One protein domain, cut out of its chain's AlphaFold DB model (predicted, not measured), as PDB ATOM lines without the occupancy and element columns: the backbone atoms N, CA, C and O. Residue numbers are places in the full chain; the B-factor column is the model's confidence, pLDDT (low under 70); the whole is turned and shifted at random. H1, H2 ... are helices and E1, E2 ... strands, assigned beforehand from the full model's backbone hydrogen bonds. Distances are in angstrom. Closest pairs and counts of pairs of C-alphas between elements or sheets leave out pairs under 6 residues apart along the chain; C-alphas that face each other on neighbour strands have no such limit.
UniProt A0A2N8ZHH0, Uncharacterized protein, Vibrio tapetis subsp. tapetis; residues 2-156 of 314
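Overview. This is residues 2 to 156 of the 314 residues of an uncharacterized protein of Vibrio tapetis subsp. tapetis (UniProt A0A2N8ZHH0). Three long helices, H3, H5 and H6, cross one another and pack together as the core, with H2 beside the first part of H5 and H1 turned off at a right angle, its residues 2 to 10 sticking out. Beyond the last residue of H6 a small hairpin of two strands, E1 and E2, makes an arm, and after it H7 folds back onto H5. The printed part has 155 residues, with seven named helices and two named strands in the order H1 H2 H3 H4 H5 H6 E1 E2 H7; the sheet, E1 - E2, is antiparallel and the class is mostly helix. The whole is only just compact, close to loose, with a radius of gyration of the C-alphas of 17.9 A and spans of 55 by 51 by 28 A.

Along the chain. H1, residues 2 to 16, begins at C-alpha 2 (-18.411, 89.409, -95.719) and is 20.9 A long. H2, residues 19 to 38, is 28.6 A long, and H3, residues 43 to 64, is 32.0 A. H4 is residues 69 to 74. H5, residues 76 to 99, is the longest helix by residues and measures 34.6 A from C-alpha 76 (-17.992, 93.466, -71.745) to C-alpha 99. H6, residues 111 to 131, is 30.5 A long. E1 is residues 135 to 137 and E2 residues 143 to 145. H7, residues 148 to 156, ends at C-alpha 156 (-12.013, 99.652, -62.306).

Arrangement. H5 is the hub, touching four helices. H3 touches it at a steep tilt of 44 degrees, opposite ways, with the closest C-alphas, those of Gly 53 and Gly 86, 4.2 A apart. H6 touches H5 with residues 118 to 127 alone, at a steep tilt of 52 degrees, the closest C-alphas being those of Phe 93 and Ala 122 at 4.9 A. H3 and H6 touch at a steep tilt of 39 degrees, closest at the C-alphas of Gly 53 and Ala 123, 5.7 A. H2 touches H5 with residues 20 to 24 alone, the same way at a shallow tilt of 17 degrees, closest at the C-alphas of Val 24 and Met 80, 7.1 A. H7 touches H5 at a shallow tilt of 19 degrees, opposite ways, closest at the C-alphas of Tyr 81 and Leu 154, 6.5 A. H4 touches H3, closest at the C-alphas of Gly 62 and Pro 69, 4.9 A. H1 and H2 are close but not clearly touching, about perpendicular at 90 degrees, with the C-alphas of Leu 15 and Thr 21 closest at 6.0 A. In the hairpin of E1 and E2, N 145 and O 135 are within hydrogen-bond range at 2.9 A. In H1 to H7 every O i to N i+4 pair is within hydrogen-bond range.

Size, cuts and confidence. The two C-alphas farthest apart, those of Leu 2 and Asn 139, are 59.0 A apart. The printed part has no cut. The link from H5 to H6, 11 residues, is long. Residues 2 to 21 and 134 to 145 have pLDDT under 70.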
ATOM      1  N   LEU A   2     -17.827  90.626 -96.324       54.22
ATOM      2  CA  LEU A   2     -18.411  89.409 -95.719       54.22
ATOM      3  C   LEU A   2     -17.669  88.895 -94.469       54.22
ATOM      4  O   LEU A   2     -18.289  88.423 -93.523       54.22
ATOM      5  N   GLU A   3     -16.348  89.030 -94.447       57.75
ATOM      6  CA  GLU A   3     -15.491  88.595 -93.336       57.75
ATOM      7  C   GLU A   3     -15.600  89.513 -92.108       57.75
ATOM      8  O   GLU A   3     -15.659  89.054 -90.971       57.75
ATOM      9  N   ILE A   4     -15.775  90.817 -92.348       55.97
ATOM     10  CA  ILE A   4     -16.088  91.809 -91.311       55.97
ATOM     11  C   ILE A   4     -17.479  91.527 -90.734       55.97
ATOM     12  O   ILE A   4     -17.645  91.525 -89.520       55.97
ATOM     13  N   LEU A   5     -18.464  91.212 -91.585       58.50
ATOM     14  CA  LEU A   5     -19.818  90.877 -91.141       58.50
ATOM     15  C   LEU A   5     -19.836  89.604 -90.278       58.50
ATOM     16  O   LEU A   5     -20.517  89.574 -89.257       58.50
ATOM     17  N   LYS A   6     -19.051  88.580 -90.640       65.25
ATOM     18  CA  LYS A   6     -18.889  87.358 -89.834       65.25
ATOM     19  C   LYS A   6     -18.230  87.635 -88.484       65.25
ATOM     20  O   LYS A   6     -18.758  87.182 -87.474       65.25
ATOM     21  N   ASN A   7     -17.155  88.422 -88.445       63.91
ATOM     22  CA  ASN A   7     -16.505  88.794 -87.184       63.91
ATOM     23  C   ASN A   7     -17.431  89.622 -86.285       63.91
ATOM     24  O   ASN A   7     -17.491  89.388 -85.080       63.91
ATOM     25  N   VAL A   8     -18.214  90.541 -86.858       58.69
ATOM     26  CA  VAL A   8     -19.232  91.305 -86.122       58.69
ATOM     27  C   VAL A   8     -20.336  90.381 -85.598       58.69
ATOM     28  O   VAL A   8     -20.727  90.504 -84.439       58.69
ATOM     29  N   LEU A   9     -20.792  89.409 -86.393       66.25
ATOM     30  CA  LEU A   9     -21.825  88.447 -85.997       66.25
ATOM     31  C   LEU A   9     -21.346  87.480 -84.900       66.25
ATOM     32  O   LEU A   9     -22.098  87.183 -83.973       66.25
ATOM     33  N   GLU A  10     -20.104  86.997 -84.965       69.88
ATOM     34  CA  GLU A  10     -19.510  86.174 -83.902       69.88
ATOM     35  C   GLU A  10     -19.285  86.972 -82.617       69.88
ATOM     36  O   GLU A  10     -19.528  86.462 -81.520       69.88
ATOM     37  N   THR A  11     -18.886  88.238 -82.747       59.69
ATOM     38  CA  THR A  11     -18.751  89.153 -81.608       59.69
ATOM     39  C   THR A  11     -20.114  89.414 -80.969       59.69
ATOM     40  O   THR A  11     -20.235  89.319 -79.751       59.69
ATOM     41  N   LEU A  12     -21.164  89.626 -81.774       52.44
ATOM     42  CA  LEU A  12     -22.551  89.764 -81.316       52.44
ATOM     43  C   LEU A  12     -23.063  88.497 -80.621       52.44
ATOM     44  O   LEU A  12     -23.664  88.593 -79.554       52.44
ATOM     45  N   LYS A  13     -22.786  87.304 -81.165       59.69
ATOM     46  CA  LYS A  13     -23.156  86.027 -80.528       59.69
ATOM     47  C   LYS A  13     -22.463  85.836 -79.179       59.69
ATOM     48  O   LYS A  13     -23.131  85.496 -78.210       59.69
ATOM     49  N   LYS A  14     -21.156  86.104 -79.088       59.25
ATOM     50  CA  LYS A  14     -20.421  86.092 -77.809       59.25
ATOM     51  C   LYS A  14     -20.948  87.134 -76.827       59.25
ATOM     52  O   LYS A  14     -20.944  86.873 -75.628       59.25
ATOM     53  N   LEU A  15     -21.413  88.280 -77.326       50.59
ATOM     54  CA  LEU A  15     -22.091  89.287 -76.519       50.59
ATOM     55  C   LEU A  15     -23.369  88.692 -75.903       50.59
ATOM     56  O   LEU A  15     -23.495  88.696 -74.688       50.59
ATOM     57  N   PHE A  16     -24.272  88.106 -76.695       53.31
ATOM     58  CA  PHE A  16     -25.560  87.569 -76.216       53.31
ATOM     59  C   PHE A  16     -25.455  86.359 -75.266       53.31
ATOM     60  O   PHE A  16     -26.357  86.128 -74.460       53.31
ATOM     61  N   THR A  17     -24.359  85.595 -75.290       57.50
ATOM     62  CA  THR A  17     -24.147  84.494 -74.326       57.50
ATOM     63  C   THR A  17     -23.808  85.002 -72.917       57.50
ATOM     64  O   THR A  17     -23.949  84.270 -71.938       57.50
ATOM     65  N   ASN A  18     -23.392  86.263 -72.772       66.06
ATOM     66  CA  ASN A  18     -23.055  86.832 -71.474       66.06
ATOM     67  C   ASN A  18     -24.314  87.328 -70.751       66.06
ATOM     68  O   ASN A  18     -25.023  88.212 -71.232       66.06
ATOM     69  N   HIS A  19     -24.550  86.825 -69.535       69.38
ATOM     70  CA  HIS A  19     -25.659  87.263 -68.673       69.38
ATOM     71  C   HIS A  19     -25.727  88.791 -68.505       69.38
ATOM     72  O   HIS A  19     -26.814  89.357 -68.459       69.38
ATOM     73  N   ILE A  20     -24.575  89.468 -68.478       67.44
ATOM     74  CA  ILE A  20     -24.477  90.933 -68.376       67.44
ATOM     75  C   ILE A  20     -25.068  91.618 -69.612       67.44
ATOM     76  O   ILE A  20     -25.827  92.577 -69.489       67.44
ATOM     77  N   THR A  21     -24.768  91.113 -70.807       66.81
ATOM     78  CA  THR A  21     -25.302  91.660 -72.055       66.81
ATOM     79  C   THR A  21     -26.806  91.435 -72.152       66.81
ATOM     80  O   THR A  21     -27.522  92.336 -72.571       66.81
ATOM     81  N   ASN A  22     -27.304  90.289 -71.684       73.50
ATOM     82  CA  ASN A  22     -28.743  90.032 -71.632       73.50
ATOM     83  C   ASN A  22     -29.463  91.015 -70.705       73.50
ATOM     84  O   ASN A  22     -30.484  91.575 -71.092       73.50
ATOM     85  N   VAL A  23     -28.902  91.304 -69.526       77.31
ATOM     86  CA  VAL A  23     -29.444  92.336 -68.626       77.31
ATOM     87  C   VAL A  23     -29.443  93.707 -69.303       77.31
ATOM     88  O   VAL A  23     -30.452  94.403 -69.275       77.31
ATOM     89  N   VAL A  24     -28.346  94.080 -69.963       76.00
ATOM     90  CA  VAL A  24     -28.243  95.338 -70.714       76.00
ATOM     91  C   VAL A  24     -29.317  95.438 -71.801       76.00
ATOM     92  O   VAL A  24     -29.970  96.473 -71.916       76.00
ATOM     93  N   VAL A  25     -29.529  94.377 -72.579       77.06
ATOM     94  CA  VAL A  25     -30.553  94.337 -73.632       77.06
ATOM     95  C   VAL A  25     -31.955  94.448 -73.032       77.06
ATOM     96  O   VAL A  25     -32.752  95.248 -73.513       77.06
ATOM     97  N   ILE A  26     -32.242  93.725 -71.946       81.94
ATOM     98  CA  ILE A  26     -33.532  93.794 -71.243       81.94
ATOM     99  C   ILE A  26     -33.801  95.215 -70.735       81.94
ATOM    100  O   ILE A  26     -34.899  95.732 -70.931       81.94
ATOM    101  N   VAL A  27     -32.804  95.871 -70.134       82.44
ATOM    102  CA  VAL A  27     -32.936  97.254 -69.652       82.44
ATOM    103  C   VAL A  27     -33.222  98.213 -70.808       82.44
ATOM    104  O   VAL A  27     -34.111  99.050 -70.681       82.44
ATOM    105  N   HIS A  28     -32.548  98.078 -71.955       80.00
ATOM    106  CA  HIS A  28     -32.858  98.911 -73.122       80.00
ATOM    107  C   HIS A  28     -34.261  98.673 -73.653       80.00
ATOM    108  O   HIS A  28     -34.958  99.638 -73.942       80.00
ATOM    109  N   ILE A  29     -34.686  97.413 -73.766       81.25
ATOM    110  CA  ILE A  29     -36.040  97.081 -74.219       81.25
ATOM    111  C   ILE A  29     -37.068  97.695 -73.266       81.25
ATOM    112  O   ILE A  29     -38.026  98.303 -73.731       81.25
ATOM    113  N   ALA A  30     -36.852  97.606 -71.952       83.56
ATOM    114  CA  ALA A  30     -37.736  98.204 -70.955       83.56
ATOM    115  C   ALA A  30     -37.788  99.738 -71.060       83.56
ATOM    116  O   ALA A  30     -38.869 100.317 -70.986       83.56
ATOM    117  N   VAL A  31     -36.644 100.398 -71.273       82.19
ATOM    118  CA  VAL A  31     -36.567 101.859 -71.443       82.19
ATOM    119  C   VAL A  31     -37.246 102.298 -72.739       82.19
ATOM    120  O   VAL A  31     -38.077 103.200 -72.711       82.19
ATOM    121  N   VAL A  32     -36.961 101.629 -73.857       78.94
ATOM    122  CA  VAL A  32     -37.605 101.885 -75.154       78.94
ATOM    123  C   VAL A  32     -39.113 101.670 -75.065       78.94
ATOM    124  O   VAL A  32     -39.878 102.510 -75.531       78.94
ATOM    125  N   TYR A  33     -39.547 100.586 -74.421       82.81
ATOM    126  CA  TYR A  33     -40.960 100.316 -74.180       82.81
ATOM    127  C   TYR A  33     -41.601 101.405 -73.313       82.81
ATOM    128  O   TYR A  33     -42.683 101.887 -73.636       82.81
ATOM    129  N   GLY A  34     -40.929 101.846 -72.246       80.94
ATOM    130  CA  GLY A  34     -41.396 102.950 -71.406       80.94
ATOM    131  C   GLY A  34     -41.562 104.256 -72.187       80.94
ATOM    132  O   GLY A  34     -42.607 104.891 -72.088       80.94
ATOM    133  N   ILE A  35     -40.579 104.612 -73.019       79.50
ATOM    134  CA  ILE A  35     -40.621 105.810 -73.872       79.50
ATOM    135  C   ILE A  35     -41.757 105.712 -74.895       79.50
ATOM    136  O   ILE A  35     -42.512 106.666 -75.062       79.50
ATOM    137  N   TYR A  36     -41.913 104.552 -75.542       78.81
ATOM    138  CA  TYR A  36     -42.970 104.321 -76.528       78.81
ATOM    139  C   TYR A  36     -44.372 104.511 -75.937       78.81
ATOM    140  O   TYR A  36     -45.241 105.084 -76.589       78.81
ATOM    141  N   ASN A  37     -44.587 104.063 -74.696       83.12
ATOM    142  CA  ASN A  37     -45.861 104.249 -73.999       83.12
ATOM    143  C   ASN A  37     -46.060 105.677 -73.462       83.12
ATOM    144  O   ASN A  37     -47.194 106.045 -73.167       83.12
ATOM    145  N   TYR A  38     -44.989 106.461 -73.308       80.44
ATOM    146  CA  TYR A  38     -45.056 107.834 -72.807       80.44
ATOM    147  C   TYR A  38     -45.467 108.818 -73.908       80.44
ATOM    148  O   TYR A  38     -46.502 109.468 -73.796       80.44
ATOM    149  N   ASP A  39     -44.677 108.906 -74.981       81.62
ATOM    150  CA  ASP A  39     -44.990 109.731 -76.150       81.62
ATOM    151  C   ASP A  39     -44.234 109.203 -77.386       81.62
ATOM    152  O   ASP A  39     -43.001 109.311 -77.456       81.62
ATOM    153  N   PRO A  40     -44.941 108.663 -78.397       80.56
ATOM    154  CA  PRO A  40     -44.317 108.158 -79.617       80.56
ATOM    155  C   PRO A  40     -43.535 109.222 -80.401       80.56
ATOM    156  O   PRO A  40     -42.618 108.882 -81.147       80.56
ATOM    157  N   THR A  41     -43.883 110.505 -80.257       82.94
ATOM    158  CA  THR A  41     -43.269 111.600 -81.022       82.94
ATOM    159  C   THR A  41     -41.870 111.972 -80.522       82.94
ATOM    160  O   THR A  41     -41.052 112.457 -81.307       82.94
ATOM    161  N   LEU A  42     -41.563 111.668 -79.255       83.88
ATOM    162  CA  LEU A  42     -40.273 111.945 -78.611       83.88
ATOM    163  C   LEU A  42     -39.241 110.825 -78.806       83.88
ATOM    164  O   LEU A  42     -38.058 111.021 -78.532       83.88
ATOM    165  N   TYR A  43     -39.651 109.657 -79.312       85.88
ATOM    166  CA  TYR A  43     -38.761 108.525 -79.593       85.88
ATOM    167  C   TYR A  43     -37.462 108.889 -80.347       85.88
ATOM    168  O   TYR A  43     -36.387 108.483 -79.888       85.88
ATOM    169  N   PRO A  44     -37.493 109.653 -81.463       88.75
ATOM    170  CA  PRO A  44     -36.267 110.042 -82.159       88.75
ATOM    171  C   PRO A  44     -35.316 110.873 -81.285       88.75
ATOM    172  O   PRO A  44     -34.104 110.722 -81.417       88.75
ATOM    173  N   ASP A  45     -35.829 111.688 -80.361       91.19
ATOM    174  CA  ASP A  45     -34.990 112.529 -79.497       91.19
ATOM    175  C   ASP A  45     -34.277 111.713 -78.440       91.19
ATOM    176  O   ASP A  45     -33.066 111.845 -78.270       91.19
ATOM    177  N   PHE A  46     -34.997 110.793 -77.797       90.88
ATOM    178  CA  PHE A  46     -34.388 109.847 -76.870       90.88
ATOM    179  C   PHE A  46     -33.290 109.021 -77.546       90.88
ATOM    180  O   PHE A  46     -32.232 108.813 -76.954       90.88
ATOM    181  N   PHE A  47     -33.503 108.592 -78.793       90.81
ATOM    182  CA  PHE A  47     -32.484 107.864 -79.544       90.81
ATOM    183  C   PHE A  47     -31.241 108.722 -79.824       90.81
ATOM    184  O   PHE A  47     -30.117 108.261 -79.616       90.81
ATOM    185  N   ILE A  48     -31.424 109.977 -80.247       93.38
ATOM    186  CA  ILE A  48     -30.315 110.911 -80.494       93.38
ATOM    187  C   ILE A  48     -29.544 111.187 -79.197       93.38
ATOM    188  O   ILE A  48     -28.315 111.128 -79.198       93.38
ATOM    189  N   VAL A  49     -30.240 111.435 -78.084       94.69
ATOM    190  CA  VAL A  49     -29.625 111.675 -76.768       94.69
ATOM    191  C   VAL A  49     -28.849 110.448 -76.289       94.69
ATOM    192  O   VAL A  49     -27.713 110.577 -75.829       94.69
ATOM    193  N   TRP A  50     -29.430 109.254 -76.417       93.50
ATOM    194  CA  TRP A  50     -28.764 107.998 -76.075       93.50
ATOM    195  C   TRP A  50     -27.467 107.821 -76.867       93.50
ATOM    196  O   TRP A  50     -26.410 107.537 -76.296       93.50
ATOM    197  N   PHE A  51     -27.537 108.046 -78.180       94.00
ATOM    198  CA  PHE A  51     -26.396 107.917 -79.078       94.00
ATOM    199  C   PHE A  51     -25.310 108.963 -78.788       94.00
ATOM    200  O   PHE A  51     -24.127 108.624 -78.730       94.00
ATOM    201  N   ALA A  52     -25.699 110.213 -78.522       94.44
ATOM    202  CA  ALA A  52     -24.780 111.264 -78.092       94.44
ATOM    203  C   ALA A  52     -24.068 110.886 -76.782       94.44
ATOM    204  O   ALA A  52     -22.851 111.037 -76.676       94.44
ATOM    205  N   GLY A  53     -24.800 110.319 -75.815       94.00
ATOM    206  CA  GLY A  53     -24.230 109.805 -74.570       94.00
ATOM    207  C   GLY A  53     -23.183 108.711 -74.804       94.00
ATOM    208  O   GLY A  53     -22.085 108.779 -74.250       94.00
ATOM    209  N   ILE A  54     -23.468 107.751 -75.688       93.38
ATOM    210  CA  ILE A  54     -22.508 106.700 -76.063       93.38
ATOM    211  C   ILE A  54     -21.247 107.291 -76.693       93.38
ATOM    212  O   ILE A  54     -20.146 106.885 -76.322       93.38
ATOM    213  N   ILE A  55     -21.380 108.248 -77.615       94.25
ATOM    214  CA  ILE A  55     -20.226 108.890 -78.260       94.25
ATOM    215  C   ILE A  55     -19.355 109.596 -77.219       94.25
ATOM    216  O   ILE A  55     -18.141 109.396 -77.198       94.25
ATOM    217  N   LEU A  56     -19.959 110.389 -76.332       93.75
ATOM    218  CA  LEU A  56     -19.228 111.118 -75.294       93.75
ATOM    219  C   LEU A  56     -18.470 110.165 -74.358       93.75
ATOM    220  O   LEU A  56     -17.306 110.410 -74.032       93.75
ATOM    221  N   SER A  57     -19.086 109.043 -73.983       91.50
ATOM    222  CA  SER A  57     -18.421 107.998 -73.200       91.50
ATOM    223  C   SER A  57     -17.343 107.251 -73.972       91.50
ATOM    224  O   SER A  57     -16.320 106.898 -73.392       91.50
ATOM    225  N   ALA A  58     -17.527 107.017 -75.271       91.75
ATOM    226  CA  ALA A  58     -16.514 106.381 -76.103       91.75
ATOM    227  C   ALA A  58     -15.266 107.263 -76.233       91.75
ATOM    228  O   ALA A  58     -14.151 106.751 -76.157       91.75
ATOM    229  N   VAL A  59     -15.442 108.583 -76.351       91.69
ATOM    230  CA  VAL A  59     -14.336 109.554 -76.334       91.69
ATOM    231  C   VAL A  59     -13.621 109.547 -74.982       91.69
ATOM    232  O   VAL A  59     -12.390 109.508 -74.947       91.69
ATOM    233  N   GLU A  60     -14.362 109.526 -73.869       89.75
ATOM    234  CA  GLU A  60     -13.775 109.414 -72.526       89.75
ATOM    235  C   GLU A  60     -12.917 108.148 -72.406       89.75
ATOM    236  O   GLU A  60     -11.736 108.224 -72.054       89.75
ATOM    237  N   LEU A  61     -13.476 106.995 -72.777       89.25
ATOM    238  CA  LEU A  61     -12.801 105.707 -72.671       89.25
ATOM    239  C   LEU A  61     -11.594 105.618 -73.616       89.25
ATOM    240  O   LEU A  61     -10.504 105.232 -73.196       89.25
ATOM    241  N   GLY A  62     -11.748 106.051 -74.869       87.62
ATOM    242  CA  GLY A  62     -10.671 106.073 -75.859       87.62
ATOM    243  C   GLY A  62      -9.504 106.972 -75.446       87.62
ATOM    244  O   GLY A  62      -8.347 106.612 -75.648       87.62
ATOM    245  N   SER A  63      -9.785 108.104 -74.791       88.19
ATOM    246  CA  SER A  63      -8.735 108.995 -74.282       88.19
ATOM    247  C   SER A  63      -7.930 108.383 -73.126       88.19
ATOM    248  O   SER A  63      -6.747 108.700 -72.970       88.19
ATOM    249  N   ARG A  64      -8.549 107.482 -72.347       85.50
ATOM    250  CA  ARG A  64      -7.936 106.799 -71.198       85.50
ATOM    251  C   ARG A  64      -7.028 105.640 -71.618       85.50
ATOM    252  O   ARG A  64      -5.987 105.444 -70.999       85.50
ATOM    253  N   TYR A  65      -7.388 104.904 -72.670       84.88
ATOM    254  CA  TYR A  65      -6.653 103.720 -73.136       84.88
ATOM    255  C   TYR A  65      -6.107 103.909 -74.554       84.88
ATOM    256  O   TYR A  65      -6.510 103.217 -75.488       84.88
ATOM    257  N   LYS A  66      -5.161 104.844 -74.701       78.56
ATOM    258  CA  LYS A  66      -4.587 105.238 -76.000       78.56
ATOM    259  C   LYS A  66      -3.964 104.080 -76.781       78.56
ATOM    260  O   LYS A  66      -4.025 104.076 -78.004       78.56
ATOM    261  N   ASP A  67      -3.398 103.104 -76.075       72.50
ATOM    262  CA  ASP A  67      -2.628 102.026 -76.702       72.50
ATOM    263  C   ASP A  67      -3.508 100.922 -77.314       72.50
ATOM    264  O   ASP A  67      -3.026 100.146 -78.133       72.50
ATOM    265  N   GLU A  68      -4.787 100.810 -76.922       75.81
ATOM    266  CA  GLU A  68      -5.688  99.768 -77.445       75.81
ATOM    267  C   GLU A  68      -7.186 100.147 -77.326       75.81
ATOM    268  O   GLU A  68      -7.969  99.436 -76.688       75.81
ATOM    269  N   PRO A  69      -7.628 101.271 -77.923       81.38
ATOM    270  CA  PRO A  69      -8.961 101.829 -77.680       81.38
ATOM    271  C   PRO A  69     -10.096 100.908 -78.156       81.38
ATOM    272  O   PRO A  69     -11.135 100.813 -77.504       81.38
ATOM    273  N   SER A  70      -9.895 100.183 -79.260       81.12
ATOM    274  CA  SER A  70     -10.897  99.273 -79.834       81.12
ATOM    275  C   SER A  70     -11.215  98.087 -78.919       81.12
ATOM    276  O   SER A  70     -12.378  97.700 -78.783       81.12
ATOM    277  N   SER A  71     -10.198  97.540 -78.253       76.06
ATOM    278  CA  SER A  71     -10.337  96.420 -77.316       76.06
ATOM    279  C   SER A  71     -11.168  96.827 -76.098       76.06
ATOM    280  O   SER A  71     -12.065  96.103 -75.666       76.06
ATOM    281  N   VAL A  72     -10.972  98.052 -75.602       82.75
ATOM    282  CA  VAL A  72     -11.725  98.551 -74.446       82.75
ATOM    283  C   VAL A  72     -13.187  98.826 -74.793       82.75
ATOM    284  O   VAL A  72     -14.073  98.431 -74.035       82.75
ATOM    285  N   LEU A  73     -13.456  99.441 -75.948       84.81
ATOM    286  CA  LEU A  73     -14.819  99.765 -76.392       84.81
ATOM    287  C   LEU A  73     -15.682  98.523 -76.656       84.81
ATOM    288  O   LEU A  73     -16.902  98.588 -76.533       84.81
ATOM    289  N   THR A  74     -15.059  97.397 -77.005       83.00
ATOM    290  CA  THR A  74     -15.749  96.126 -77.282       83.00
ATOM    291  C   THR A  74     -15.752  95.160 -76.097       83.00
ATOM    292  O   THR A  74     -16.478  94.166 -76.112       83.00
ATOM    293  N   SER A  75     -14.986  95.456 -75.042       82.69
ATOM    294  CA  SER A  75     -14.970  94.658 -73.816       82.69
ATOM    295  C   SER A  75     -16.335  94.669 -73.118       82.69
ATOM    296  O   SER A  75     -17.035  95.680 -73.108       82.69
ATOM    297  N   SER A  76     -16.716  93.560 -72.475       80.94
ATOM    298  CA  SER A  76     -17.992  93.466 -71.745       80.94
ATOM    299  C   SER A  76     -18.218  94.603 -70.727       80.94
ATOM    300  O   SER A  76     -19.304  95.188 -70.755       80.94
ATOM    301  N   PRO A  77     -17.259  94.955 -69.845       81.44
ATOM    302  CA  PRO A  77     -17.441  96.084 -68.932       81.44
ATOM    303  C   PRO A  77     -17.396  97.442 -69.652       81.44
ATOM    304  O   PRO A  77     -18.073  98.373 -69.218       81.44
ATOM    305  N   GLY A  78     -16.659  97.562 -70.764       86.00
ATOM    306  CA  GLY A  78     -16.625  98.776 -71.582       86.00
ATOM    307  C   GLY A  78     -17.975  99.066 -72.236       86.00
ATOM    308  O   GLY A  78     -18.499 100.166 -72.099       86.00
ATOM    309  N   VAL A  79     -18.602  98.057 -72.846       85.69
ATOM    310  CA  VAL A  79     -19.953  98.170 -73.423       85.69
ATOM    311  C   VAL A  79     -20.977  98.553 -72.354       85.69
ATOM    312  O   VAL A  79     -21.797  99.440 -72.580       85.69
ATOM    313  N   MET A  80     -20.911  97.935 -71.170       83.38
ATOM    314  CA  MET A  80     -21.793  98.279 -70.049       83.38
ATOM    315  C   MET A  80     -21.624  99.742 -69.627       83.38
ATOM    316  O   MET A  80     -22.613 100.435 -69.397       83.38
ATOM    317  N   TYR A  81     -20.383 100.226 -69.572       88.31
ATOM    318  CA  TYR A  81     -20.088 101.624 -69.290       88.31
ATOM    319  C   TYR A  81     -20.699 102.564 -70.345       88.31
ATOM    320  O   TYR A  81     -21.381 103.517 -69.973       88.31
ATOM    321  N   LEU A  82     -20.533 102.287 -71.645       90.50
ATOM    322  CA  LEU A  82     -21.123 103.101 -72.723       90.50
ATOM    323  C   LEU A  82     -22.654 103.172 -72.611       90.50
ATOM    324  O   LEU A  82     -23.247 104.247 -72.660       90.50
ATOM    325  N   VAL A  83     -23.281 102.014 -72.405       87.94
ATOM    326  CA  VAL A  83     -24.731 101.868 -72.269       87.94
ATOM    327  C   VAL A  83     -25.282 102.654 -71.090       87.94
ATOM    328  O   VAL A  83     -26.250 103.395 -71.247       87.94
ATOM    329  N   ILE A  84     -24.690 102.483 -69.906       88.06
ATOM    330  CA  ILE A  84     -25.189 103.120 -68.685       88.06
ATOM    331  C   ILE A  84     -25.155 104.637 -68.853       88.06
ATOM    332  O   ILE A  84     -26.119 105.313 -68.512       88.06
ATOM    333  N   ASN A  85     -24.090 105.167 -69.451       92.00
ATOM    334  CA  ASN A  85     -23.981 106.592 -69.727       92.00
ATOM    335  C   ASN A  85     -25.010 107.088 -70.757       92.00
ATOM    336  O   ASN A  85     -25.607 108.146 -70.550       92.00
ATOM    337  N   GLY A  86     -25.284 106.322 -71.817       92.38
ATOM    338  CA  GLY A  86     -26.371 106.631 -72.754       92.38
ATOM    339  C   GLY A  86     -27.743 106.670 -72.068       92.38
ATOM    340  O   GLY A  86     -28.527 107.596 -72.283       92.38
ATOM    341  N   LEU A  87     -28.022 105.704 -71.186       90.88
ATOM    342  CA  LEU A  87     -29.264 105.648 -70.407       90.88
ATOM    343  C   LEU A  87     -29.390 106.808 -69.415       90.88
ATOM    344  O   LEU A  87     -30.478 107.354 -69.247       90.88
ATOM    345  N   ILE A  88     -28.290 107.225 -68.790       91.62
ATOM    346  CA  ILE A  88     -28.284 108.394 -67.908       91.62
ATOM    347  C   ILE A  88     -28.607 109.673 -68.689       91.62
ATOM    348  O   ILE A  88     -29.382 110.495 -68.205       91.62
ATOM    349  N   CYS A  89     -28.092 109.823 -69.913       94.19
ATOM    350  CA  CYS A  89     -28.458 110.953 -70.771       94.19
ATOM    351  C   CYS A  89     -29.956 110.937 -71.115       94.19
ATOM    352  O   CYS A  89     -30.608 111.978 -71.051       94.19
ATOM    353  N   CYS A  90     -30.528 109.760 -71.401       92.62
ATOM    354  CA  CYS A  90     -31.973 109.607 -71.609       92.62
ATOM    355  C   CYS A  90     -32.774 110.009 -70.370       92.62
ATOM    356  O   CYS A  90     -33.793 110.685 -70.486       92.62
ATOM    357  N   PHE A  91     -32.312 109.615 -69.184       90.50
ATOM    358  CA  PHE A  91     -32.944 110.010 -67.929       90.50
ATOM    359  C   PHE A  91     -32.889 111.530 -67.726       90.50
ATOM    360  O   PHE A  91     -33.892 112.129 -67.352       90.50
ATOM    361  N   GLY A  92     -31.765 112.174 -68.048       91.19
ATOM    362  CA  GLY A  92     -31.662 113.633 -68.049       91.19
ATOM    363  C   GLY A  92     -32.653 114.296 -69.005       91.19
ATOM    364  O   GLY A  92     -33.346 115.229 -68.608       91.19
ATOM    365  N   PHE A  93     -32.791 113.777 -70.228       92.38
ATOM    366  CA  PHE A  93     -33.781 114.278 -71.186       92.38
ATOM    367  C   PHE A  93     -35.216 114.099 -70.673       92.38
ATOM    368  O   PHE A  93     -36.008 115.034 -70.719       92.38
ATOM    369  N   PHE A  94     -35.536 112.942 -70.083       90.12
ATOM    370  CA  PHE A  94     -36.829 112.707 -69.438       90.12
ATOM    371  C   PHE A  94     -37.131 113.746 -68.346       90.12
ATOM    372  O   PHE A  94     -38.252 114.253 -68.280       90.12
ATOM    373  N   LEU A  95     -36.145 114.097 -67.512       89.50
ATOM    374  CA  LEU A  95     -36.314 115.129 -66.487       89.50
ATOM    375  C   LEU A  95     -36.561 116.515 -67.097       89.50
ATOM    376  O   LEU A  95     -37.449 117.221 -66.629       89.50
ATOM    377  N   ILE A  96     -35.832 116.890 -68.150       90.62
ATOM    378  CA  ILE A  96     -36.039 118.172 -68.841       90.62
ATOM    379  C   ILE A  96     -37.477 118.274 -69.364       90.62
ATOM    380  O   ILE A  96     -38.144 119.273 -69.097       90.62
ATOM    381  N   GLN A  97     -37.984 117.214 -70.003       87.44
ATOM    382  CA  GLN A  97     -39.342 117.196 -70.557       87.44
ATOM    383  C   GLN A  97     -40.441 117.252 -69.487       87.44
ATOM    384  O   GLN A  97     -41.491 117.839 -69.725       87.44
ATOM    385  N   ASN A  98     -40.230 116.638 -68.318       86.06
ATOM    386  CA  ASN A  98     -41.257 116.567 -67.268       86.06
ATOM    387  C   ASN A  98     -41.251 117.773 -66.322       86.06
ATOM    388  O   ASN A  98     -42.300 118.153 -65.811       86.06
ATOM    389  N   PHE A  99     -40.079 118.352 -66.055       85.06
ATOM    390  CA  PHE A  99     -39.921 119.439 -65.085       85.06
ATOM    391  C   PHE A  99     -39.737 120.814 -65.736       85.06
ATOM    392  O   PHE A  99     -39.530 121.791 -65.018       85.06
ATOM    393  N   SER A 100     -39.786 120.893 -67.072       78.31
ATOM    394  CA  SER A 100     -39.494 122.111 -67.844       78.31
ATOM    395  C   SER A 100     -38.145 122.733 -67.457       78.31
ATOM    396  O   SER A 100     -37.973 123.947 -67.430       78.31
ATOM    397  N   TRP A 101     -37.161 121.888 -67.132       75.88
ATOM    398  CA  TRP A 101     -35.791 122.295 -66.802       75.88
ATOM    399  C   TRP A 101     -34.949 122.509 -68.068       75.88
ATOM    400  O   TRP A 101     -33.823 122.022 -68.172       75.88
ATOM    401  N   HIS A 102     -35.497 123.222 -69.048       78.69
ATOM    402  CA  HIS A 102     -34.781 123.602 -70.261       78.69
ATOM    403  C   HIS A 102     -34.297 125.047 -70.174       78.69
ATOM    404  O   HIS A 102     -34.930 125.906 -69.560       78.69
ATOM    405  N   PHE A 103     -33.169 125.330 -70.819       77.75
ATOM    406  CA  PHE A 103     -32.837 126.706 -71.157       77.75
ATOM    407  C   PHE A 103     -33.719 127.143 -72.326       77.75
ATOM    408  O   PHE A 103     -33.659 126.554 -73.404       77.75
ATOM    409  N   GLU A 104     -34.551 128.156 -72.101       79.12
ATOM    410  CA  GLU A 104     -35.341 128.769 -73.165       79.12
ATOM    411  C   GLU A 104     -34.406 129.489 -74.138       79.12
ATOM    412  O   GLU A 104     -33.615 130.359 -73.768       79.12
ATOM    413  N   VAL A 105     -34.472 129.066 -75.392       78.69
ATOM    414  CA  VAL A 105     -33.846 129.730 -76.524       78.69
ATOM    415  C   VAL A 105     -34.847 130.778 -77.019       78.69
ATOM    416  O   VAL A 105     -36.026 130.458 -77.137       78.69
ATOM    417  N   ASP A 106     -34.394 132.014 -77.272       78.50
ATOM    418  CA  ASP A 106     -35.244 133.168 -77.637       78.50
ATOM    419  C   ASP A 106     -36.439 132.794 -78.535       78.50
ATOM    420  O   ASP A 106     -36.267 132.116 -79.549       78.50
ATOM    421  N   GLU A 107     -37.629 133.331 -78.230       71.19
ATOM    422  CA  GLU A 107     -38.907 133.030 -78.914       71.19
ATOM    423  C   GLU A 107     -38.897 133.277 -80.437       71.19
ATOM    424  O   GLU A 107     -39.775 132.822 -81.169       71.19
ATOM    425  N   ILE A 108     -37.900 134.016 -80.930       75.50
ATOM    426  CA  ILE A 108     -37.706 134.341 -82.347       75.50
ATOM    427  C   ILE A 108     -37.133 133.137 -83.121       75.50
ATOM    428  O   ILE A 108     -37.232 133.075 -84.350       75.50
ATOM    429  N   LEU A 109     -36.516 132.176 -82.427       76.00
ATOM    430  CA  LEU A 109     -35.844 131.039 -83.043       76.00
ATOM    431  C   LEU A 109     -36.819 129.887 -83.364       76.00
ATOM    432  O   LEU A 109     -37.844 129.714 -82.707       76.00
ATOM    433  N   PRO A 110     -36.524 129.072 -84.397       84.12
ATOM    434  CA  PRO A 110     -37.396 127.968 -84.787       84.12
ATOM    435  C   PRO A 110     -37.550 126.934 -83.661       84.12
ATOM    436  O   PRO A 110     -36.590 126.651 -82.951       84.12
ATOM    437  N   LEU A 111     -38.696 126.245 -83.600       80.75
ATOM    438  CA  LEU A 111     -38.957 125.150 -82.643       80.75
ATOM    439  C   LEU A 111     -37.872 124.049 -82.663       80.75
ATOM    440  O   LEU A 111     -37.579 123.416 -81.651       80.75
ATOM    441  N   MET A 112     -37.226 123.846 -83.816       84.25
ATOM    442  CA  MET A 112     -36.090 122.927 -83.962       84.25
ATOM    443  C   MET A 112     -34.849 123.356 -83.165       84.25
ATOM    444  O   MET A 112     -34.076 122.499 -82.737       84.25
ATOM    445  N   ALA A 113     -34.643 124.660 -82.964       86.00
ATOM    446  CA  ALA A 113     -33.534 125.186 -82.178       86.00
ATOM    447  C   ALA A 113     -33.703 124.833 -80.694       86.00
ATOM    448  O   ALA A 113     -32.758 124.320 -80.098       86.00
ATOM    449  N   GLN A 114     -34.914 125.001 -80.145       86.81
ATOM    450  CA  GLN A 114     -35.227 124.599 -78.769       86.81
ATOM    451  C   GLN A 114     -34.994 123.096 -78.574       86.81
ATOM    452  O   GLN A 114     -34.208 122.696 -77.722       86.81
ATOM    453  N   ARG A 115     -35.555 122.266 -79.463       88.06
ATOM    454  CA  ARG A 115     -35.381 120.805 -79.427       88.06
ATOM    455  C   ARG A 115     -33.909 120.381 -79.459       88.06
ATOM    456  O   ARG A 115     -33.498 119.474 -78.742       88.06
ATOM    457  N   THR A 116     -33.099 121.042 -80.285       89.50
ATOM    458  CA  THR A 116     -31.656 120.761 -80.373       89.50
ATOM    459  C   THR A 116     -30.931 121.158 -79.086       89.50
ATOM    460  O   THR A 116     -30.052 120.424 -78.628       89.50
ATOM    461  N   MET A 117     -31.305 122.292 -78.487       90.12
ATOM    462  CA  MET A 117     -30.752 122.746 -77.213       90.12
ATOM    463  C   MET A 117     -31.079 121.766 -76.085       90.12
ATOM    464  O   MET A 117     -30.171 121.386 -75.348       90.12
ATOM    465  N   ASP A 118     -32.318 121.279 -76.007       90.56
ATOM    466  CA  ASP A 118     -32.753 120.327 -74.980       90.56
ATOM    467  C   ASP A 118     -31.971 119.007 -75.068       90.56
ATOM    468  O   ASP A 118     -31.480 118.495 -74.060       90.56
ATOM    469  N   ILE A 119     -31.774 118.488 -76.287       92.06
ATOM    470  CA  ILE A 119     -30.955 117.292 -76.549       92.06
ATOM    471  C   ILE A 119     -29.505 117.516 -76.099       92.06
ATOM    472  O   ILE A 119     -28.918 116.675 -75.410       92.06
ATOM    473  N   MET A 120     -28.914 118.650 -76.483       92.44
ATOM    474  CA  MET A 120     -27.525 118.971 -76.159       92.44
ATOM    475  C   MET A 120     -27.330 119.169 -74.651       92.44
ATOM    476  O   MET A 120     -26.375 118.642 -74.075       92.44
ATOM    477  N   GLN A 121     -28.252 119.878 -74.000       93.19
ATOM    478  CA  GLN A 121     -28.272 120.098 -72.558       93.19
ATOM    479  C   GLN A 121     -28.443 118.778 -71.803       93.19
ATOM    480  O   GLN A 121     -27.714 118.539 -70.841       93.19
ATOM    481  N   ALA A 122     -29.346 117.900 -72.248       94.06
ATOM    482  CA  ALA A 122     -29.530 116.586 -71.646       94.06
ATOM    483  C   ALA A 122     -28.244 115.754 -71.710       94.06
ATOM    484  O   ALA A 122     -27.801 115.235 -70.686       94.06
ATOM    485  N   ALA A 123     -27.616 115.655 -72.885       93.38
ATOM    486  CA  ALA A 123     -26.413 114.848 -73.069       93.38
ATOM    487  C   ALA A 123     -25.212 115.406 -72.281       93.38
ATOM    488  O   ALA A 123     -24.594 114.694 -71.487       93.38
ATOM    489  N   LEU A 124     -24.891 116.694 -72.452       93.06
ATOM    490  CA  LEU A 124     -23.728 117.314 -71.807       93.06
ATOM    491  C   LEU A 124     -23.941 117.525 -70.304       93.06
ATOM    492  O   LEU A 124     -23.039 117.256 -69.509       93.06
ATOM    493  N   GLY A 125     -25.130 117.976 -69.905       91.94
ATOM    494  CA  GLY A 125     -25.479 118.233 -68.510       91.94
ATOM    495  C   GLY A 125     -25.475 116.956 -67.680       91.94
ATOM    496  O   GLY A 125     -24.843 116.918 -66.623       91.94
ATOM    497  N   SER A 126     -26.081 115.878 -68.189       92.06
ATOM    498  CA  SER A 126     -26.070 114.582 -67.498       92.06
ATOM    499  C   SER A 126     -24.647 114.054 -67.313       92.06
ATOM    500  O   SER A 126     -24.291 113.612 -66.221       92.06
ATOM    501  N   MET A 127     -23.795 114.174 -68.337       89.75
ATOM    502  CA  MET A 127     -22.380 113.789 -68.250       89.75
ATOM    503  C   MET A 127     -21.608 114.608 -67.213       89.75
ATOM    504  O   MET A 127     -20.844 114.045 -66.426       89.75
ATOM    505  N   MET A 128     -21.810 115.929 -67.170       88.94
ATOM    506  CA  MET A 128     -21.174 116.776 -66.156       88.94
ATOM    507  C   MET A 128     -21.630 116.408 -64.743       88.94
ATOM    508  O   MET A 128     -20.796 116.285 -63.845       88.94
ATOM    509  N   ILE A 129     -22.932 116.185 -64.543       87.88
ATOM    510  CA  ILE A 129     -23.493 115.813 -63.239       87.88
ATOM    511  C   ILE A 129     -22.942 114.461 -62.777       87.88
ATOM    512  O   ILE A 129     -22.522 114.339 -61.627       87.88
ATOM    513  N   MET A 130     -22.873 113.462 -63.663       85.75
ATOM    514  CA  MET A 130     -22.325 112.141 -63.325       85.75
ATOM    515  C   MET A 130     -20.856 112.191 -62.919       85.75
ATOM    516  O   MET A 130     -20.431 111.440 -62.039       85.75
ATOM    517  N   ARG A 131     -20.078 113.082 -63.536       83.69
ATOM    518  CA  ARG A 131     -18.662 113.285 -63.205       83.69
ATOM    519  C   ARG A 131     -18.461 114.153 -61.958       83.69
ATOM    520  O   ARG A 131     -17.372 114.142 -61.380       83.69
ATOM    521  N   SER A 132     -19.488 114.873 -61.515       83.56
ATOM    522  CA  SER A 132     -19.422 115.712 -60.322       83.56
ATOM    523  C   SER A 132     -19.288 114.877 -59.044       83.56
ATOM    524  O   SER A 132     -19.865 113.797 -58.889       83.56
ATOM    525  N   SER A 133     -18.498 115.391 -58.103       74.56
ATOM    526  CA  SER A 133     -18.316 114.819 -56.767       74.56
ATOM    527  C   SER A 133     -18.869 115.817 -55.758       74.56
ATOM    528  O   SER A 133     -18.251 116.847 -55.508       74.56
ATOM    529  N   PHE A 134     -20.066 115.548 -55.234       65.56
ATOM    530  CA  PHE A 134     -20.813 116.529 -54.443       65.56
ATOM    531  C   PHE A 134     -20.357 116.614 -52.979       65.56
ATOM    532  O   PHE A 134     -20.627 117.622 -52.331       65.56
ATOM    533  N   ILE A 135     -19.657 115.605 -52.444       62.94
ATOM    534  CA  ILE A 135     -19.199 115.597 -51.048       62.94
ATOM    535  C   ILE A 135     -17.815 114.939 -50.947       62.94
ATOM    536  O   ILE A 135     -17.640 113.775 -51.306       62.94
ATOM    537  N   LYS A 136     -16.831 115.670 -50.411       59.28
ATOM    538  CA  LYS A 136     -15.547 115.111 -49.957       59.28
ATOM    539  C   LYS A 136     -15.634 114.897 -48.452       59.28
ATOM    540  O   LYS A 136     -15.630 115.871 -47.704       59.28
ATOM    541  N   LEU A 137     -15.753 113.649 -48.006       54.31
ATOM    542  CA  LEU A 137     -15.834 113.335 -46.580       54.31
ATOM    543  C   LEU A 137     -14.515 112.699 -46.126       54.31
ATOM    544  O   LEU A 137     -14.195 111.590 -46.540       54.31
ATOM    545  N   GLY A 138     -13.754 113.400 -45.278       52.44
ATOM    546  CA  GLY A 138     -12.598 112.832 -44.574       52.44
ATOM    547  C   GLY A 138     -11.355 113.722 -44.562       52.44
ATOM    548  O   GLY A 138     -10.906 114.196 -45.601       52.44
ATOM    549  N   ASN A 139     -10.773 113.887 -43.370       60.12
ATOM    550  CA  ASN A 139      -9.560 114.675 -43.121       60.12
ATOM    551  C   ASN A 139      -8.256 113.950 -43.525       60.12
ATOM    552  O   ASN A 139      -7.188 114.509 -43.335       60.12
ATOM    553  N   ASP A 140      -8.332 112.717 -44.054       60.03
ATOM    554  CA  ASP A 140      -7.145 111.971 -44.525       60.03
ATOM    555  C   ASP A 140      -7.435 110.817 -45.514       60.03
ATOM    556  O   ASP A 140      -6.532 110.148 -46.008       60.03
ATOM    557  N   SER A 141      -8.703 110.568 -45.862       52.69
ATOM    558  CA  SER A 141      -9.059 109.675 -46.970       52.69
ATOM    559  C   SER A 141     -10.102 110.363 -47.836       52.69
ATOM    560  O   SER A 141     -11.271 110.472 -47.476       52.69
ATOM    561  N   GLN A 142      -9.649 110.881 -48.980       53.88
ATOM    562  CA  GLN A 142     -10.495 111.512 -49.992       53.88
ATOM    563  C   GLN A 142     -11.402 110.458 -50.639       53.88
ATOM    564  O   GLN A 142     -11.150 109.971 -51.740       53.88
ATOM    565  N   THR A 143     -12.457 110.066 -49.935       57.19
ATOM    566  CA  THR A 143     -13.559 109.327 -50.539       57.19
ATOM    567  C   THR A 143     -14.558 110.346 -51.066       57.19
ATOM    568  O   THR A 143     -15.325 110.950 -50.321       57.19
ATOM    569  N   ASP A 144     -14.491 110.580 -52.378       61.12
ATOM    570  CA  ASP A 144     -15.518 111.329 -53.098       61.12
ATOM    571  C   ASP A 144     -16.839 110.548 -52.989       61.12
ATOM    572  O   ASP A 144     -17.014 109.505 -53.629       61.12
ATOM    573  N   LEU A 145     -17.766 111.039 -52.171       61.56
ATOM    574  CA  LEU A 145     -19.143 110.563 -52.121       61.56
ATOM    575  C   LEU A 145     -19.935 111.351 -53.175       61.56
ATOM    576  O   LEU A 145     -20.262 112.525 -52.999       61.56
ATOM    577  N   GLY A 146     -20.194 110.716 -54.318       71.19
ATOM    578  CA  GLY A 146     -20.943 111.295 -55.436       71.19
ATOM    579  C   GLY A 146     -21.298 110.255 -56.499       71.19
ATOM    580  O   GLY A 146     -20.849 109.113 -56.419       71.19
ATOM    581  N   LEU A 147     -22.071 110.656 -57.515       75.06
ATOM    582  CA  LEU A 147     -22.469 109.803 -58.652       75.06
ATOM    583  C   LEU A 147     -21.258 109.206 -59.395       75.06
ATOM    584  O   LEU A 147     -21.318 108.084 -59.903       75.06
ATOM    585  N   ASN A 148     -20.118 109.900 -59.344       82.44
ATOM    586  CA  ASN A 148     -18.845 109.456 -59.897       82.44
ATOM    587  C   ASN A 148     -18.322 108.141 -59.273       82.44
ATOM    588  O   ASN A 148     -17.548 107.426 -59.904       82.44
ATOM    589  N   ILE A 149     -18.741 107.757 -58.057       82.06
ATOM    590  CA  ILE A 149     -18.290 106.492 -57.447       82.06
ATOM    591  C   ILE A 149     -18.714 105.272 -58.273       82.06
ATOM    592  O   ILE A 149     -17.946 104.318 -58.404       82.06
ATOM    593  N   VAL A 150     -19.907 105.324 -58.874       79.12
ATOM    594  CA  VAL A 150     -20.429 104.256 -59.731       79.12
ATOM    595  C   VAL A 150     -19.561 104.133 -60.982       79.12
ATOM    596  O   VAL A 150     -19.123 103.032 -61.320       79.12
ATOM    597  N   LEU A 151     -19.217 105.264 -61.609       82.44
ATOM    598  CA  LEU A 151     -18.327 105.299 -62.771       82.44
ATOM    599  C   LEU A 151     -16.935 104.784 -62.415       82.44
ATOM    600  O   LEU A 151     -16.417 103.929 -63.123       82.44
ATOM    601  N   LYS A 152     -16.351 105.223 -61.294       84.81
ATOM    602  CA  LYS A 152     -15.040 104.739 -60.826       84.81
ATOM    603  C   LYS A 152     -15.025 103.220 -60.644       84.81
ATOM    604  O   LYS A 152     -14.042 102.573 -60.996       84.81
ATOM    605  N   LYS A 153     -16.103 102.630 -60.115       84.62
ATOM    606  CA  LYS A 153     -16.215 101.170 -59.969       84.62
ATOM    607  C   LYS A 153     -16.314 100.462 -61.317       84.62
ATOM    608  O   LYS A 153     -15.614  99.473 -61.507       84.62
ATOM    609  N   LEU A 154     -17.120 100.972 -62.250       81.12
ATOM    610  CA  LEU A 154     -17.197 100.425 -63.611       81.12
ATOM    611  C   LEU A 154     -15.848 100.529 -64.330       81.12
ATOM    612  O   LEU A 154     -15.364  99.544 -64.873       81.12
ATOM    613  N   LEU A 155     -15.198 101.687 -64.252       85.00
ATOM    614  CA  LEU A 155     -13.867 101.925 -64.799       85.00
ATOM    615  C   LEU A 155     -12.823 100.967 -64.213       85.00
ATOM    616  O   LEU A 155     -12.007 100.447 -64.964       85.00
ATOM    617  N   ALA A 156     -12.887 100.655 -62.916       86.31
ATOM    618  CA  ALA A 156     -12.013  99.652 -62.306       86.31
ATOM    619  C   ALA A 156     -12.279  98.224 -62.828       86.31
ATOM    620  O   ALA A 156     -11.355  97.417 -62.933       86.31
TER     621      ALA A 156